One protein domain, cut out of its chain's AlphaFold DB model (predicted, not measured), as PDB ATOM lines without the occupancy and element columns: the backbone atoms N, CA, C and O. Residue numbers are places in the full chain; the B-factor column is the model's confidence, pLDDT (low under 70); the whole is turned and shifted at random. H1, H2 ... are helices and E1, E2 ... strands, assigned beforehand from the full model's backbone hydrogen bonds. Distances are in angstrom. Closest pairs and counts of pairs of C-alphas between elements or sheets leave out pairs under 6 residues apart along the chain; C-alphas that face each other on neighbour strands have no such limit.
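This is residues 19 to 127 of the 133 residues of an uncharacterized protein of Apilactobacillus micheneri (UniProt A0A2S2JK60). You will see an elongated model in which three helices, H1, H2 and H4, pack at crossed angles, with a small three-stranded sheet at one end and H3 towards the other. H2 and H4 both reach one face of the sheet, and the E1 to E2 link makes the far tip beyond it. The printed part has 109 residues, in the order H1 E1 E2 H2 H3 H4 E3, mostly helix; the sheet, E2 E1 E3, is antiparallel. It is only just loose, close to compact, with a radius of gyration of the C-alphas of 15.8 A and spans of 48 by 29 by 19 A.

Find C-alpha 30 at (9.554, 36.891, 4.468), where H1 begins, residues 30 to 40. Next come E1, residues 48 to 51, and E2, residues 63 to 66. H2, residues 67 to 80, runs 19.7 A, and H3 is residues 82 to 93. H4, residues 99 to 115, runs 24.3 A; E3, residues 123 to 126, ends at C-alpha 126, (30.397, 21.096, 17.245).

H1 touches H2, closest at the C-alphas of Lys 30 and Leu 79, 6.4 A, at a steep tilt of 42 degrees, opposite ways. H1 touches H4 at Ile 37 and Ile 103, closest C-alphas 5.7 A apart. H2 and H4 only just touch, with 3 pairs of C-alphas within 8 A, closest Tyr 78 and Cys 106, 7.0 A. H3 is near H4. H2 and H4 are on the same face of the sheet; H2 stands up from it, at 59 degrees. In the hairpin E1 and E2, N 49 and O 65 are 2.9 A apart, within hydrogen-bond range; between E1 and E3, N 50 and O 124 are 3.0 A apart. Every O i to N i+4 pair is within range in H1, H2 and H3, and 12 of 13 in H4.

The farthest C-alphas, Glu 19 and Ser 57, are 49.9 A apart. The printed part has no cut; the E1 to E2 link is long. Look for pLDDT under 70 at residues 43, 54 to 59 and 117 to 120.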
ATOM      1  N   GLU A  19      -4.383  26.849  10.367       91.50
ATOM      2  CA  GLU A  19      -5.007  27.732   9.384       91.50
ATOM      3  C   GLU A  19      -3.938  28.426   8.533       91.50
ATOM      4  O   GLU A  19      -3.991  28.358   7.307       91.50
ATOM      5  N   ASP A  20      -2.921  29.005   9.173       92.19
ATOM      6  CA  ASP A  20      -1.855  29.715   8.466       92.19
ATOM      7  C   ASP A  20      -0.991  28.766   7.637       92.19
ATOM      8  O   ASP A  20      -0.708  29.068   6.481       92.19
ATOM      9  N   LEU A  21      -0.672  27.574   8.157       91.94
ATOM     10  CA  LEU A  21       0.100  26.558   7.427       91.94
ATOM     11  C   LEU A  21      -0.559  26.122   6.108       91.94
ATOM     12  O   LEU A  21       0.133  25.643   5.209       91.94
ATOM     13  N   THR A  22      -1.877  26.283   5.974       91.25
ATOM     14  CA  THR A  22      -2.622  25.920   4.756       91.25
ATOM     15  C   THR A  22      -2.824  27.075   3.779       91.25
ATOM     16  O   THR A  22      -3.274  26.847   2.656       91.25
ATOM     17  N   LYS A  23      -2.473  28.306   4.162       93.75
ATOM     18  CA  LYS A  23      -2.540  29.467   3.271       93.75
ATOM     19  C   LYS A  23      -1.338  29.476   2.312       93.75
ATOM     20  O   LYS A  23      -0.271  28.965   2.664       93.75
ATOM     21  N   PRO A  24      -1.478  30.070   1.113       93.75
ATOM     22  CA  PRO A  24      -0.355  30.318   0.211       93.75
ATOM     23  C   PRO A  24       0.786  31.064   0.906       93.75
ATOM     24  O   PRO A  24       0.553  32.101   1.525       93.75
ATOM     25  N   ALA A  25       2.018  30.572   0.775       93.12
ATOM     26  CA  ALA A  25       3.205  31.170   1.381       93.12
ATOM     27  C   ALA A  25       3.456  32.596   0.864       93.12
ATOM     28  O   ALA A  25       3.925  33.451   1.609       93.12
ATOM     29  N   ILE A  26       3.080  32.877  -0.389       92.50
ATOM     30  CA  ILE A  26       3.196  34.204  -1.011       92.50
ATOM     31  C   ILE A  26       2.363  35.289  -0.307       92.50
ATOM     32  O   ILE A  26       2.628  36.475  -0.486       92.50
ATOM     33  N   ASN A  27       1.378  34.898   0.507       94.00
ATOM     34  CA  ASN A  27       0.550  35.831   1.271       94.00
ATOM     35  C   ASN A  27       1.232  36.334   2.554       94.00
ATOM     36  O   ASN A  27       0.660  37.186   3.231       94.00
ATOM     37  N   PHE A  28       2.406  35.804   2.904       93.94
ATOM     38  CA  PHE A  28       3.129  36.137   4.127       93.94
ATOM     39  C   PHE A  28       4.412  36.904   3.819       93.94
ATOM     40  O   PHE A  28       5.100  36.654   2.825       93.94
ATOM     41  N   ASP A  29       4.779  37.809   4.721       94.62
ATOM     42  CA  ASP A  29       6.056  38.504   4.630       94.62
ATOM     43  C   ASP A  29       7.215  37.546   4.926       94.62
ATOM     44  O   ASP A  29       7.165  36.750   5.865       94.62
ATOM     45  N   LYS A  30       8.339  37.695   4.213       94.00
ATOM     46  CA  LYS A  30       9.554  36.891   4.468       94.00
ATOM     47  C   LYS A  30       9.994  36.939   5.934       94.00
ATOM     48  O   LYS A  30      10.422  35.933   6.487       94.00
ATOM     49  N   SER A  31       9.863  38.098   6.584       94.94
ATOM     50  CA  SER A  31      10.222  38.247   8.000       94.94
ATOM     51  C   SER A  31       9.308  37.447   8.936       94.94
ATOM     52  O   SER A  31       9.751  36.984   9.988       94.94
ATOM     53  N   GLU A  32       8.044  37.258   8.557       94.44
ATOM     54  CA  GLU A  32       7.086  36.438   9.286       94.44
ATOM     55  C   GLU A  32       7.382  34.953   9.077       94.44
ATOM     56  O   GLU A  32       7.524  34.220  10.057       94.44
ATOM     57  N   ILE A  33       7.606  34.541   7.825       94.81
ATOM     58  CA  ILE A  33       8.008  33.170   7.486       94.81
ATOM     59  C   ILE A  33       9.295  32.799   8.236       94.81
ATOM     60  O   ILE A  33       9.337  31.761   8.893       94.81
ATOM     61  N   LYS A  34      10.311  33.675   8.250       95.69
ATOM     62  CA  LYS A  34      11.554  33.466   9.011       95.69
ATOM     63  C   LYS A  34      11.283  33.198  10.489       95.69
ATOM     64  O   LYS A  34      11.814  32.244  11.051       95.69
ATOM     65  N   LYS A  35      10.437  34.011  11.130       93.62
ATOM     66  CA  LYS A  35      10.065  33.811  12.542       93.62
ATOM     67  C   LYS A  35       9.384  32.463  12.760       93.62
ATOM     68  O   LYS A  35       9.630  31.835  13.784       93.62
ATOM     69  N   MET A  36       8.537  32.027  11.832       94.12
ATOM     70  CA  MET A  36       7.854  30.736  11.921       94.12
ATOM     71  C   MET A  36       8.818  29.566  11.726       94.12
ATOM     72  O   MET A  36       8.780  28.643  12.532       94.12
ATOM     73  N   ILE A  37       9.747  29.642  10.766       94.00
ATOM     74  CA  ILE A  37      10.808  28.637  10.598       94.00
ATOM     75  C   ILE A  37      11.649  28.548  11.876       94.00
ATOM     76  O   ILE A  37      11.817  27.460  12.418       94.00
ATOM     77  N   LYS A  38      12.104  29.677  12.437       92.12
ATOM     78  CA  LYS A  38      12.894  29.669  13.684       92.12
ATOM     79  C   LYS A  38      12.157  29.038  14.863       92.12
ATOM     80  O   LYS A  38      12.800  28.419  15.696       92.12
ATOM     81  N   LYS A  39      10.828  29.169  14.942       90.94
ATOM     82  CA  LYS A  39      10.023  28.521  15.995       90.94
ATOM     83  C   LYS A  39      10.014  26.995  15.902       90.94
ATOM     84  O   LYS A  39       9.741  26.355  16.908       90.94
ATOM     85  N   THR A  40      10.279  26.429  14.724       88.75
ATOM     86  CA  THR A  40      10.395  24.970  14.554       88.75
ATOM     87  C   THR A  40      11.722  24.426  15.080       88.75
ATOM     88  O   THR A  40      11.827  23.240  15.370       88.75
ATOM     89  N   GLN A  41      12.730  25.291  15.225       86.81
ATOM     90  CA  GLN A  41      14.069  24.911  15.646       86.81
ATOM     91  C   GLN A  41      14.229  25.110  17.153       86.81
ATOM     92  O   GLN A  41      13.848  26.139  17.715       86.81
ATOM     93  N   ASN A  42      14.842  24.133  17.817       72.69
ATOM     94  CA  ASN A  42      15.232  24.281  19.213       72.69
ATOM     95  C   ASN A  42      16.362  25.317  19.330       72.69
ATOM     96  O   ASN A  42      17.290  25.343  18.521       72.69
ATOM     97  N   SER A  43      16.290  26.180  20.345       69.94
ATOM     98  CA  SER A  43      17.351  27.158  20.599       69.94
ATOM     99  C   SER A  43      18.585  26.450  21.152       69.94
ATOM    100  O   SER A  43      18.525  25.819  22.209       69.94
ATOM    101  N   HIS A  44      19.705  26.576  20.445       76.94
ATOM    102  CA  HIS A  44      20.953  25.896  20.767       76.94
ATOM    103  C   HIS A  44      22.107  26.895  20.881       76.94
ATOM    104  O   HIS A  44      22.993  26.955  20.035       76.94
ATOM    105  N   ASN A  45      22.111  27.683  21.958       79.94
ATOM    106  CA  ASN A  45      23.134  28.717  22.175       79.94
ATOM    107  C   ASN A  45      24.555  28.154  22.336       79.94
ATOM    108  O   ASN A  45      25.529  28.868  22.113       79.94
ATOM    109  N   GLU A  46      24.670  26.888  22.729       85.88
ATOM    110  CA  GLU A  46      25.949  26.220  22.979       85.88
ATOM    111  C   GLU A  46      26.511  25.512  21.736       85.88
ATOM    112  O   GLU A  46      27.648  25.043  21.771       85.88
ATOM    113  N   LEU A  47      25.745  25.447  20.637       91.12
ATOM    114  CA  LEU A  47      26.160  24.766  19.414       91.12
ATOM    115  C   LEU A  47      26.823  25.719  18.423       91.12
ATOM    116  O   LEU A  47      26.410  26.864  18.223       91.12
ATOM    117  N   TYR A  48      27.830  25.188  17.748       93.25
ATOM    118  CA  TYR A  48      28.549  25.822  16.658       93.25
ATOM    119  C   TYR A  48      28.512  24.920  15.427       93.25
ATOM    120  O   TYR A  48      28.175  23.736  15.503       93.25
ATOM    121  N   VAL A  49      28.841  25.493  14.274       92.00
ATOM    122  CA  VAL A  49      28.846  24.793  12.989       92.00
ATOM    123  C   VAL A  49      30.255  24.782  12.427       92.00
ATOM    124  O   VAL A  49      30.938  25.809  12.433       92.00
ATOM    125  N   ALA A  50      30.673  23.636  11.905       90.50
ATOM    126  CA  ALA A  50      31.900  23.486  11.137       90.50
ATOM    127  C   ALA A  50      31.619  22.753   9.822       90.50
ATOM    128  O   ALA A  50      30.639  22.013   9.708       90.50
ATOM    129  N   LYS A  51      32.483  22.958   8.823       89.00
ATOM    130  CA  LYS A  51      32.438  22.170   7.588       89.00
ATOM    131  C   LYS A  51      32.988  20.781   7.857       89.00
ATOM    132  O   LYS A  51      33.984  20.636   8.559       89.00
ATOM    133  N   PHE A  52      32.357  19.775   7.268       82.62
ATOM    134  CA  PHE A  52      32.902  18.433   7.289       82.62
ATOM    135  C   PHE A  52      34.054  18.343   6.283       82.62
ATOM    136  O   PHE A  52      33.820  18.305   5.075       82.62
ATOM    137  N   ASP A  53      35.295  18.324   6.771       75.38
ATOM    138  CA  ASP A  53      36.454  17.970   5.955       75.38
ATOM    139  C   ASP A  53      36.826  16.509   6.220       75.38
ATOM    140  O   ASP A  53      37.276  16.142   7.301       75.38
ATOM    141  N   SER A  54      36.605  15.654   5.221       58.69
ATOM    142  CA  SER A  54      36.925  14.224   5.288       58.69
ATOM    143  C   SER A  54      38.426  13.915   5.414       58.69
ATOM    144  O   SER A  54      38.780  12.742   5.539       58.69
ATOM    145  N   GLN A  55      39.301  14.925   5.303       56.62
ATOM    146  CA  GLN A  55      40.754  14.743   5.267       56.62
ATOM    147  C   GLN A  55      41.467  15.014   6.594       56.62
ATOM    148  O   GLN A  55      42.624  14.609   6.716       56.62
ATOM    149  N   ASP A  56      40.810  15.624   7.584       53.28
ATOM    150  CA  ASP A  56      41.444  15.867   8.880       53.28
ATOM    151  C   ASP A  56      41.323  14.638   9.787       53.28
ATOM    152  O   ASP A  56      40.256  14.263  10.272       53.28
ATOM    153  N   SER A  57      42.468  13.992  10.000       55.62
ATOM    154  CA  SER A  57      42.675  12.955  11.011       55.62
ATOM    155  C   SER A  57      42.801  13.520  12.431       55.62
ATOM    156  O   SER A  57      42.964  12.740  13.368       55.62
ATOM    157  N   ASP A  58      42.781  14.848  12.581       57.38
ATOM    158  CA  ASP A  58      42.820  15.531  13.871       57.38
ATOM    159  C   ASP A  58      41.401  15.689  14.435       57.38
ATOM    160  O   ASP A  58      40.473  16.128  13.761       57.38
ATOM    161  N   GLU A  59      41.237  15.316  15.703       67.75
ATOM    162  CA  GLU A  59      39.960  15.098  16.406       67.75
ATOM    163  C   GLU A  59      39.091  16.364  16.617       67.75
ATOM    164  O   GLU A  59      38.079  16.307  17.316       67.75
ATOM    165  N   THR A  60      39.442  17.503  16.011       81.19
ATOM    166  CA  THR A  60      38.799  18.807  16.252       81.19
ATOM    167  C   THR A  60      38.569  19.578  14.958       81.19
ATOM    168  O   THR A  60      39.508  19.891  14.232       81.19
ATOM    169  N   PHE A  61      37.314  19.945  14.695       85.81
ATOM    170  CA  PHE A  61      36.919  20.700  13.509       85.81
ATOM    171  C   PHE A  61      37.188  22.200  13.668       85.81
ATOM    172  O   PHE A  61      36.962  22.788  14.729       85.81
ATOM    173  N   ALA A  62      37.562  22.861  12.572       88.56
ATOM    174  CA  ALA A  62      37.621  24.318  12.523       88.56
ATOM    175  C   ALA A  62      36.208  24.924  12.623       88.56
ATOM    176  O   ALA A  62      35.410  24.850  11.685       88.56
ATOM    177  N   VAL A  63      35.904  25.541  13.768       90.44
ATOM    178  CA  VAL A  63      34.626  26.221  14.018       90.44
ATOM    179  C   VAL A  63      34.433  27.368  13.024       90.44
ATOM    180  O   VAL A  63      35.285  28.245  12.908       90.44
ATOM    181  N   SER A  64      33.292  27.382  12.330       90.81
ATOM    182  CA  SER A  64      32.934  28.443  11.383       90.81
ATOM    183  C   SER A  64      32.176  29.575  12.075       90.81
ATOM    184  O   SER A  64      32.606  30.722  12.018       90.81
ATOM    185  N   GLN A  65      31.036  29.266  12.700       93.62
ATOM    186  CA  GLN A  65      30.182  30.246  13.382       93.62
ATOM    187  C   GLN A  65      29.226  29.580  14.378       93.62
ATOM    188  O   GLN A  65      29.132  28.351  14.430       93.62
ATOM    189  N   ASN A  66      28.526  30.386  15.183       94.19
ATOM    190  CA  ASN A  66      27.486  29.890  16.083       94.19
ATOM    191  C   ASN A  66      26.300  29.317  15.284       94.19
ATOM    192  O   ASN A  66      25.975  29.807  14.200       94.19
ATOM    193  N   TYR A  67      25.637  28.293  15.825       93.12
ATOM    194  CA  TYR A  67      24.498  27.649  15.169       93.12
ATOM    195  C   TYR A  67      23.341  28.609  14.887       93.12
ATOM    196  O   TYR A  67      22.742  28.533  13.819       93.12
ATOM    197  N   ASN A  68      23.041  29.537  15.799       92.50
ATOM    198  CA  ASN A  68      21.938  30.476  15.607       92.50
ATOM    199  C   ASN A  68      22.211  31.469  14.470       92.50
ATOM    200  O   ASN A  68      21.298  31.755  13.698       92.50
ATOM    201  N   ASP A  69      23.454  31.944  14.340       93.75
ATOM    202  CA  ASP A  69      23.859  32.830  13.242       93.75
ATOM    203  C   ASP A  69      23.794  32.079  11.906       93.75
ATOM    204  O   ASP A  69      23.199  32.554  10.942       93.75
ATOM    205  N   PHE A  70      24.300  30.839  11.878       94.00
ATOM    206  CA  PHE A  70      24.165  29.962  10.715       94.00
ATOM    207  C   PHE A  70      22.711  29.709  10.328       94.00
ATOM    208  O   PHE A  70      22.379  29.752   9.145       94.00
ATOM    209  N   LEU A  71      21.845  29.446  11.303       94.12
ATOM    210  CA  LEU A  71      20.427  29.234  11.063       94.12
ATOM    211  C   LEU A  71      19.778  30.491  10.470       94.12
ATOM    212  O   LEU A  71      18.997  30.386   9.525       94.12
ATOM    213  N   ASP A  72      20.109  31.674  10.994       94.75
ATOM    214  CA  ASP A  72      19.597  32.939  10.470       94.75
ATOM    215  C   ASP A  72      20.034  33.182   9.020       94.75
ATOM    216  O   ASP A  72      19.175  33.495   8.189       94.75
ATOM    217  N   ASP A  73      21.313  32.967   8.706       95.56
ATOM    218  CA  ASP A  73      21.856  33.085   7.349       95.56
ATOM    219  C   ASP A  73      21.234  32.059   6.393       95.56
ATOM    220  O   ASP A  73      20.899  32.369   5.246       95.56
ATOM    221  N   PHE A  74      21.076  30.816   6.850       94.88
ATOM    222  CA  PHE A  74      20.498  29.735   6.058       94.88
ATOM    223  C   PHE A  74      19.059  30.063   5.649       94.88
ATOM    224  O   PHE A  74      18.710  29.961   4.470       94.88
ATOM    225  N   ILE A  75      18.240  30.508   6.607       96.19
ATOM    226  CA  ILE A  75      16.848  30.883   6.352       96.19
ATOM    227  C   ILE A  75      16.779  32.109   5.436       96.19
ATOM    228  O   ILE A  75      15.960  32.133   4.518       96.19
ATOM    229  N   ASP A  76      17.636  33.113   5.637       96.56
ATOM    230  CA  ASP A  76      17.655  34.298   4.774       96.56
ATOM    231  C   ASP A  76      18.003  33.943   3.328       96.56
ATOM    232  O   ASP A  76      17.331  34.409   2.406       96.56
ATOM    233  N   ASN A  77      18.994  33.076   3.116       95.38
ATOM    234  CA  ASN A  77      19.353  32.598   1.781       95.38
ATOM    235  C   ASN A  77      18.192  31.845   1.119       95.38
ATOM    236  O   ASN A  77      17.826  32.162  -0.012       95.38
ATOM    237  N   TYR A  78      17.551  30.924   1.843       95.50
ATOM    238  CA  TYR A  78      16.371  30.210   1.351       95.50
ATOM    239  C   TYR A  78      15.234  31.171   0.963       95.50
ATOM    240  O   TYR A  78      14.670  31.093  -0.129       95.50
ATOM    241  N   LEU A  79      14.921  32.144   1.823       95.69
ATOM    242  CA  LEU A  79      13.850  33.106   1.570       95.69
ATOM    243  C   LEU A  79      14.211  34.134   0.496       95.69
ATOM    244  O   LEU A  79      13.312  34.677  -0.155       95.69
ATOM    245  N   ASN A  80      15.489  34.432   0.268       95.25
ATOM    246  CA  ASN A  80      15.925  35.260  -0.858       95.25
ATOM    247  C   ASN A  80      15.540  34.617  -2.194       95.25
ATOM    248  O   ASN A  80      14.983  35.313  -3.050       95.25
ATOM    249  N   ASP A  81      15.661  33.294  -2.284       92.50
ATOM    250  CA  ASP A  81      15.305  32.493  -3.457       92.50
ATOM    251  C   ASP A  81      13.823  32.082  -3.515       92.50
ATOM    252  O   ASP A  81      13.403  31.397  -4.453       92.50
ATOM    253  N   PHE A  82      12.990  32.563  -2.581       91.25
ATOM    254  CA  PHE A  82      11.577  32.186  -2.444       91.25
ATOM    255  C   PHE A  82      10.792  32.210  -3.764       91.25
ATOM    256  O   PHE A  82      10.050  31.280  -4.050       91.25
ATOM    257  N   LYS A  83      10.975  33.235  -4.610       88.31
ATOM    258  CA  LYS A  83      10.268  33.325  -5.904       88.31
ATOM    259  C   LYS A  83      10.618  32.170  -6.848       88.31
ATOM    260  O   LYS A  83       9.757  31.704  -7.587       88.31
ATOM    261  N   SER A  84      11.876  31.735  -6.846       88.06
ATOM    262  CA  SER A  84      12.338  30.619  -7.672       88.06
ATOM    263  C   SER A  84      11.802  29.288  -7.143       88.06
ATOM    264  O   SER A  84      11.338  28.456  -7.923       88.06
ATOM    265  N   ILE A  85      11.821  29.109  -5.819       84.38
ATOM    266  CA  ILE A  85      11.295  27.917  -5.134       84.38
ATOM    267  C   ILE A  85       9.790  27.790  -5.384       84.38
ATOM    268  O   ILE A  85       9.332  26.779  -5.911       84.38
ATOM    269  N   HIS A  86       9.039  28.864  -5.123       87.56
ATOM    270  CA  HIS A  86       7.605  28.970  -5.397       87.56
ATOM    271  C   HIS A  86       7.276  28.619  -6.853       87.56
ATOM    272  O   HIS A  86       6.442  27.753  -7.110       87.56
ATOM    273  N   ARG A  87       8.004  29.194  -7.821       87.12
ATOM    274  CA  ARG A  87       7.786  28.896  -9.240       87.12
ATOM    275  C   ARG A  87       8.080  27.438  -9.597       87.12
ATOM    276  O   ARG A  87       7.376  26.852 -10.416       87.12
ATOM    277  N   THR A  88       9.120  26.858  -9.010       84.88
ATOM    278  CA  THR A  88       9.472  25.442  -9.191       84.88
ATOM    279  C   THR A  88       8.355  24.550  -8.648       84.88
ATOM    280  O   THR A  88       7.926  23.621  -9.333       84.88
ATOM    281  N   ALA A  89       7.822  24.879  -7.470       83.44
ATOM    282  CA  ALA A  89       6.703  24.169  -6.869       83.44
ATOM    283  C   ALA A  89       5.440  24.219  -7.746       83.44
ATOM    284  O   ALA A  89       4.853  23.175  -8.035       83.44
ATOM    285  N   GLU A  90       5.071  25.402  -8.249       85.50
ATOM    286  CA  GLU A  90       3.950  25.558  -9.183       85.50
ATOM    287  C   GLU A  90       4.130  24.715 -10.454       85.50
ATOM    288  O   GLU A  90       3.187  24.080 -10.930       85.50
ATOM    289  N   LEU A  91       5.337  24.721 -11.028       87.75
ATOM    290  CA  LEU A  91       5.632  24.038 -12.286       87.75
ATOM    291  C   LEU A  91       5.598  22.515 -12.150       87.75
ATOM    292  O   LEU A  91       5.086  21.844 -13.045       87.75
ATOM    293  N   HIS A  92       6.152  21.975 -11.064       82.75
ATOM    294  CA  HIS A  92       6.330  20.531 -10.899       82.75
ATOM    295  C   HIS A  92       5.184  19.844 -10.161       82.75
ATOM    296  O   HIS A  92       4.931  18.667 -10.411       82.75
ATOM    297  N   PHE A  93       4.485  20.559  -9.280       80.19
ATOM    298  CA  PHE A  93       3.404  19.992  -8.474       80.19
ATOM    299  C   PHE A  93       2.025  20.552  -8.834       80.19
ATOM    300  O   PHE A  93       1.032  20.106  -8.266       80.19
ATOM    301  N   HIS A  94       1.948  21.495  -9.784       82.12
ATOM    302  CA  HIS A  94       0.702  22.116 -10.255       82.12
ATOM    303  C   HIS A  94      -0.173  22.682  -9.125       82.12
ATOM    304  O   HIS A  94      -1.399  22.724  -9.234       82.12
ATOM    305  N   GLN A  95       0.460  23.116  -8.037       79.94
ATOM    306  CA  GLN A  95      -0.196  23.660  -6.857       79.94
ATOM    307  C   GLN A  95       0.568  24.873  -6.334       79.94
ATOM    308  O   GLN A  95       1.786  24.969  -6.481       79.94
ATOM    309  N   GLU A  96      -0.171  25.783  -5.710       86.88
ATOM    310  CA  GLU A  96       0.393  26.911  -4.975       86.88
ATOM    311  C   GLU A  96       1.178  26.400  -3.755       86.88
ATOM    312  O   GLU A  96       0.757  25.454  -3.082       86.88
ATOM    313  N   MET A  97       2.323  27.021  -3.464       91.00
ATOM    314  CA  MET A  97       3.157  26.628  -2.335       91.00
ATOM    315  C   MET A  97       2.492  27.090  -1.041       91.00
ATOM    316  O   MET A  97       2.376  28.287  -0.783       91.00
ATOM    317  N   THR A  98       2.056  26.158  -0.197       93.12
ATOM    318  CA  THR A  98       1.521  26.513   1.122       93.12
ATOM    319  C   THR A  98       2.639  26.942   2.067       93.12
ATOM    320  O   THR A  98       3.800  26.556   1.906       93.12
ATOM    321  N   LEU A  99       2.295  27.722   3.092       93.75
ATOM    322  CA  LEU A  99       3.234  28.103   4.144       93.75
ATOM    323  C   LEU A  99       3.851  26.875   4.828       93.75
ATOM    324  O   LEU A  99       5.055  26.848   5.061       93.75
ATOM    325  N   GLY A 100       3.044  25.845   5.104       92.06
ATOM    326  CA  GLY A 100       3.524  24.595   5.687       92.06
ATOM    327  C   GLY A 100       4.571  23.912   4.816       92.06
ATOM    328  O   GLY A 100       5.617  23.542   5.331       92.06
ATOM    329  N   TYR A 101       4.339  23.828   3.502       91.00
ATOM    330  CA  TYR A 101       5.329  23.278   2.577       91.00
ATOM    331  C   TYR A 101       6.609  24.131   2.539       91.00
ATOM    332  O   TYR A 101       7.706  23.592   2.633       91.00
ATOM    333  N   CYS A 102       6.487  25.460   2.496       93.25
ATOM    334  CA  CYS A 102       7.638  26.369   2.524       93.25
ATOM    335  C   CYS A 102       8.530  26.179   3.758       93.25
ATOM    336  O   CYS A 102       9.757  26.171   3.634       93.25
ATOM    337  N   ILE A 103       7.925  26.005   4.934       94.19
ATOM    338  CA  ILE A 103       8.654  25.768   6.182       94.19
ATOM    339  C   ILE A 103       9.266  24.361   6.190       94.19
ATOM    340  O   ILE A 103      10.448  24.216   6.495       94.19
ATOM    341  N   ASP A 104       8.483  23.346   5.827       91.69
ATOM    342  CA  ASP A 104       8.902  21.940   5.799       91.69
ATOM    343  C   ASP A 104      10.114  21.716   4.882       91.69
ATOM    344  O   ASP A 104      11.113  21.125   5.293       91.69
ATOM    345  N   GLU A 105      10.076  22.282   3.672       91.44
ATOM    346  CA  GLU A 105      11.182  22.224   2.715       91.44
ATOM    347  C   GLU A 105      12.447  22.892   3.266       91.44
ATOM    348  O   GLU A 105      13.538  22.324   3.165       91.44
ATOM    349  N   CYS A 106      12.320  24.058   3.907       93.88
ATOM    350  CA  CYS A 106      13.458  24.739   4.522       93.88
ATOM    351  C   CYS A 106      14.134  23.863   5.589       93.88
ATOM    352  O   CYS A 106      15.360  23.746   5.606       93.88
ATOM    353  N   ILE A 107      13.350  23.232   6.468       92.25
ATOM    354  CA  ILE A 107      13.875  22.369   7.536       92.25
ATOM    355  C   ILE A 107      14.492  21.095   6.942       92.25
ATOM    356  O   ILE A 107      15.572  20.670   7.356       92.25
ATOM    357  N   ALA A 108      13.868  20.504   5.920       89.69
ATOM    358  CA  ALA A 108      14.416  19.340   5.228       89.69
ATOM    359  C   ALA A 108      15.784  19.643   4.590       89.69
ATOM    360  O   ALA A 108      16.728  18.856   4.716       89.69
ATOM    361  N   LEU A 109      15.921  20.801   3.937       89.88
ATOM    362  CA  LEU A 109      17.190  21.255   3.364       89.88
ATOM    363  C   LEU A 109      18.240  21.530   4.447       89.88
ATOM    364  O   LEU A 109      19.411  21.195   4.247       89.88
ATOM    365  N   LEU A 110      17.832  22.094   5.589       91.31
ATOM    366  CA  LEU A 110      18.704  22.296   6.745       91.31
ATOM    367  C   LEU A 110      19.252  20.955   7.243       91.31
ATOM    368  O   LEU A 110      20.465  20.788   7.340       91.31
ATOM    369  N   HIS A 111      18.388  19.966   7.479       88.38
ATOM    370  CA  HIS A 111      18.806  18.637   7.936       88.38
ATOM    371  C   HIS A 111      19.757  17.964   6.957       88.38
ATOM    372  O   HIS A 111      20.764  17.391   7.371       88.38
ATOM    373  N   ARG A 112      19.506  18.102   5.651       86.62
ATOM    374  CA  ARG A 112      20.379  17.539   4.621       86.62
ATOM    375  C   ARG A 112      21.819  18.049   4.724       86.62
ATOM    376  O   ARG A 112      22.738  17.271   4.478       86.62
ATOM    377  N   LYS A 113      22.031  19.307   5.140       88.31
ATOM    378  CA  LYS A 113      23.381  19.851   5.381       88.31
ATOM    379  C   LYS A 113      24.132  19.106   6.482       88.31
ATOM    380  O   LYS A 113      25.347  19.013   6.393       88.31
ATOM    381  N   PHE A 114      23.437  18.552   7.472       86.94
ATOM    382  CA  PHE A 114      24.038  17.853   8.616       86.94
ATOM    383  C   PHE A 114      23.932  16.321   8.540       86.94
ATOM    384  O   PHE A 114      24.424  15.610   9.419       86.94
ATOM    385  N   GLU A 115      23.253  15.785   7.522       78.56
ATOM    386  CA  GLU A 115      23.035  14.347   7.353       78.56
ATOM    387  C   GLU A 115      24.130  13.643   6.559       78.56
ATOM    388  O   GLU A 115      24.522  12.536   6.927       78.56
ATOM    389  N   ASN A 116      24.594  14.242   5.461       70.75
ATOM    390  CA  ASN A 116      25.440  13.535   4.506       70.75
ATOM    391  C   ASN A 116      26.895  13.992   4.571       70.75
ATOM    392  O   ASN A 116      27.344  14.751   3.720       70.75
ATOM    393  N   HIS A 117      27.670  13.483   5.521       68.06
ATOM    394  CA  HIS A 117      29.092  13.819   5.676       68.06
ATOM    395  C   HIS A 117      29.981  13.470   4.455       68.06
ATOM    396  O   HIS A 117      31.176  13.724   4.473       68.06
ATOM    397  N   GLN A 118      29.436  12.887   3.383       63.50
ATOM    398  CA  GLN A 118      30.170  12.634   2.138       63.50
ATOM    399  C   GLN A 118      30.037  13.761   1.100       63.50
ATOM    400  O   GLN A 118      30.796  13.777   0.131       63.50
ATOM    401  N   ASP A 119      29.108  14.707   1.282       69.06
ATOM    402  CA  ASP A 119      28.971  15.855   0.381       69.06
ATOM    403  C   ASP A 119      29.960  16.970   0.758       69.06
ATOM    404  O   ASP A 119      30.141  17.311   1.925       69.06
ATOM    405  N   LYS A 120      30.564  17.594  -0.261       66.62
ATOM    406  CA  LYS A 120      31.588  18.650  -0.126       66.62
ATOM    407  C   LYS A 120      31.142  19.868   0.702       66.62
ATOM    408  O   LYS A 120      31.982  20.581   1.241       66.62
ATOM    409  N   ASP A 121      29.836  20.107   0.791       75.88
ATOM    410  CA  ASP A 121      29.244  21.254   1.494       75.88
ATOM    411  C   ASP A 121      28.474  20.847   2.754       75.88
ATOM    412  O   ASP A 121      27.589  21.583   3.212       75.88
ATOM    413  N   SER A 122      28.771  19.663   3.281       86.25
ATOM    414  CA  SER A 122      28.167  19.182   4.511       86.25
ATOM    415  C   SER A 122      28.784  19.817   5.737       86.25
ATOM    416  O   SER A 122      29.949  20.213   5.775       86.25
ATOM    417  N   MET A 123      27.948  19.914   6.754       89.62
ATOM    418  CA  MET A 123      28.213  20.581   8.006       89.62
ATOM    419  C   MET A 123      28.114  19.578   9.151       89.62
ATOM    420  O   MET A 123      27.456  18.539   9.051       89.62
ATOM    421  N   VAL A 124      28.754  19.913  10.261       89.00
ATOM    422  CA  VAL A 124      28.628  19.211  11.537       89.00
ATOM    423  C   VAL A 124      28.352  20.204  12.652       89.00
ATOM    424  O   VAL A 124      28.789  21.357  12.597       89.00
ATOM    425  N   THR A 125      27.615  19.743  13.657       90.12
ATOM    426  CA  THR A 125      27.443  20.442  14.927       90.12
ATOM    427  C   THR A 125      28.621  20.134  15.833       90.12
ATOM    428  O   THR A 125      28.984  18.973  16.027       90.12
ATOM    429  N   VAL A 126      29.228  21.184  16.371       90.00
ATOM    430  CA  VAL A 126      30.397  21.096  17.245       90.00
ATOM    431  C   VAL A 126      30.236  21.999  18.460       90.00
ATOM    432  O   VAL A 126      29.430  22.934  18.455       90.00
ATOM    433  N   ASP A 127      31.007  21.731  19.507       92.06
ATOM    434  CA  ASP A 127      31.183  22.660  20.616       92.06
ATOM    435  C   ASP A 127      32.112  23.826  20.221       92.06
ATOM    436  O   ASP A 127      32.692  23.871  19.132       92.06
TER     437      ASP A 127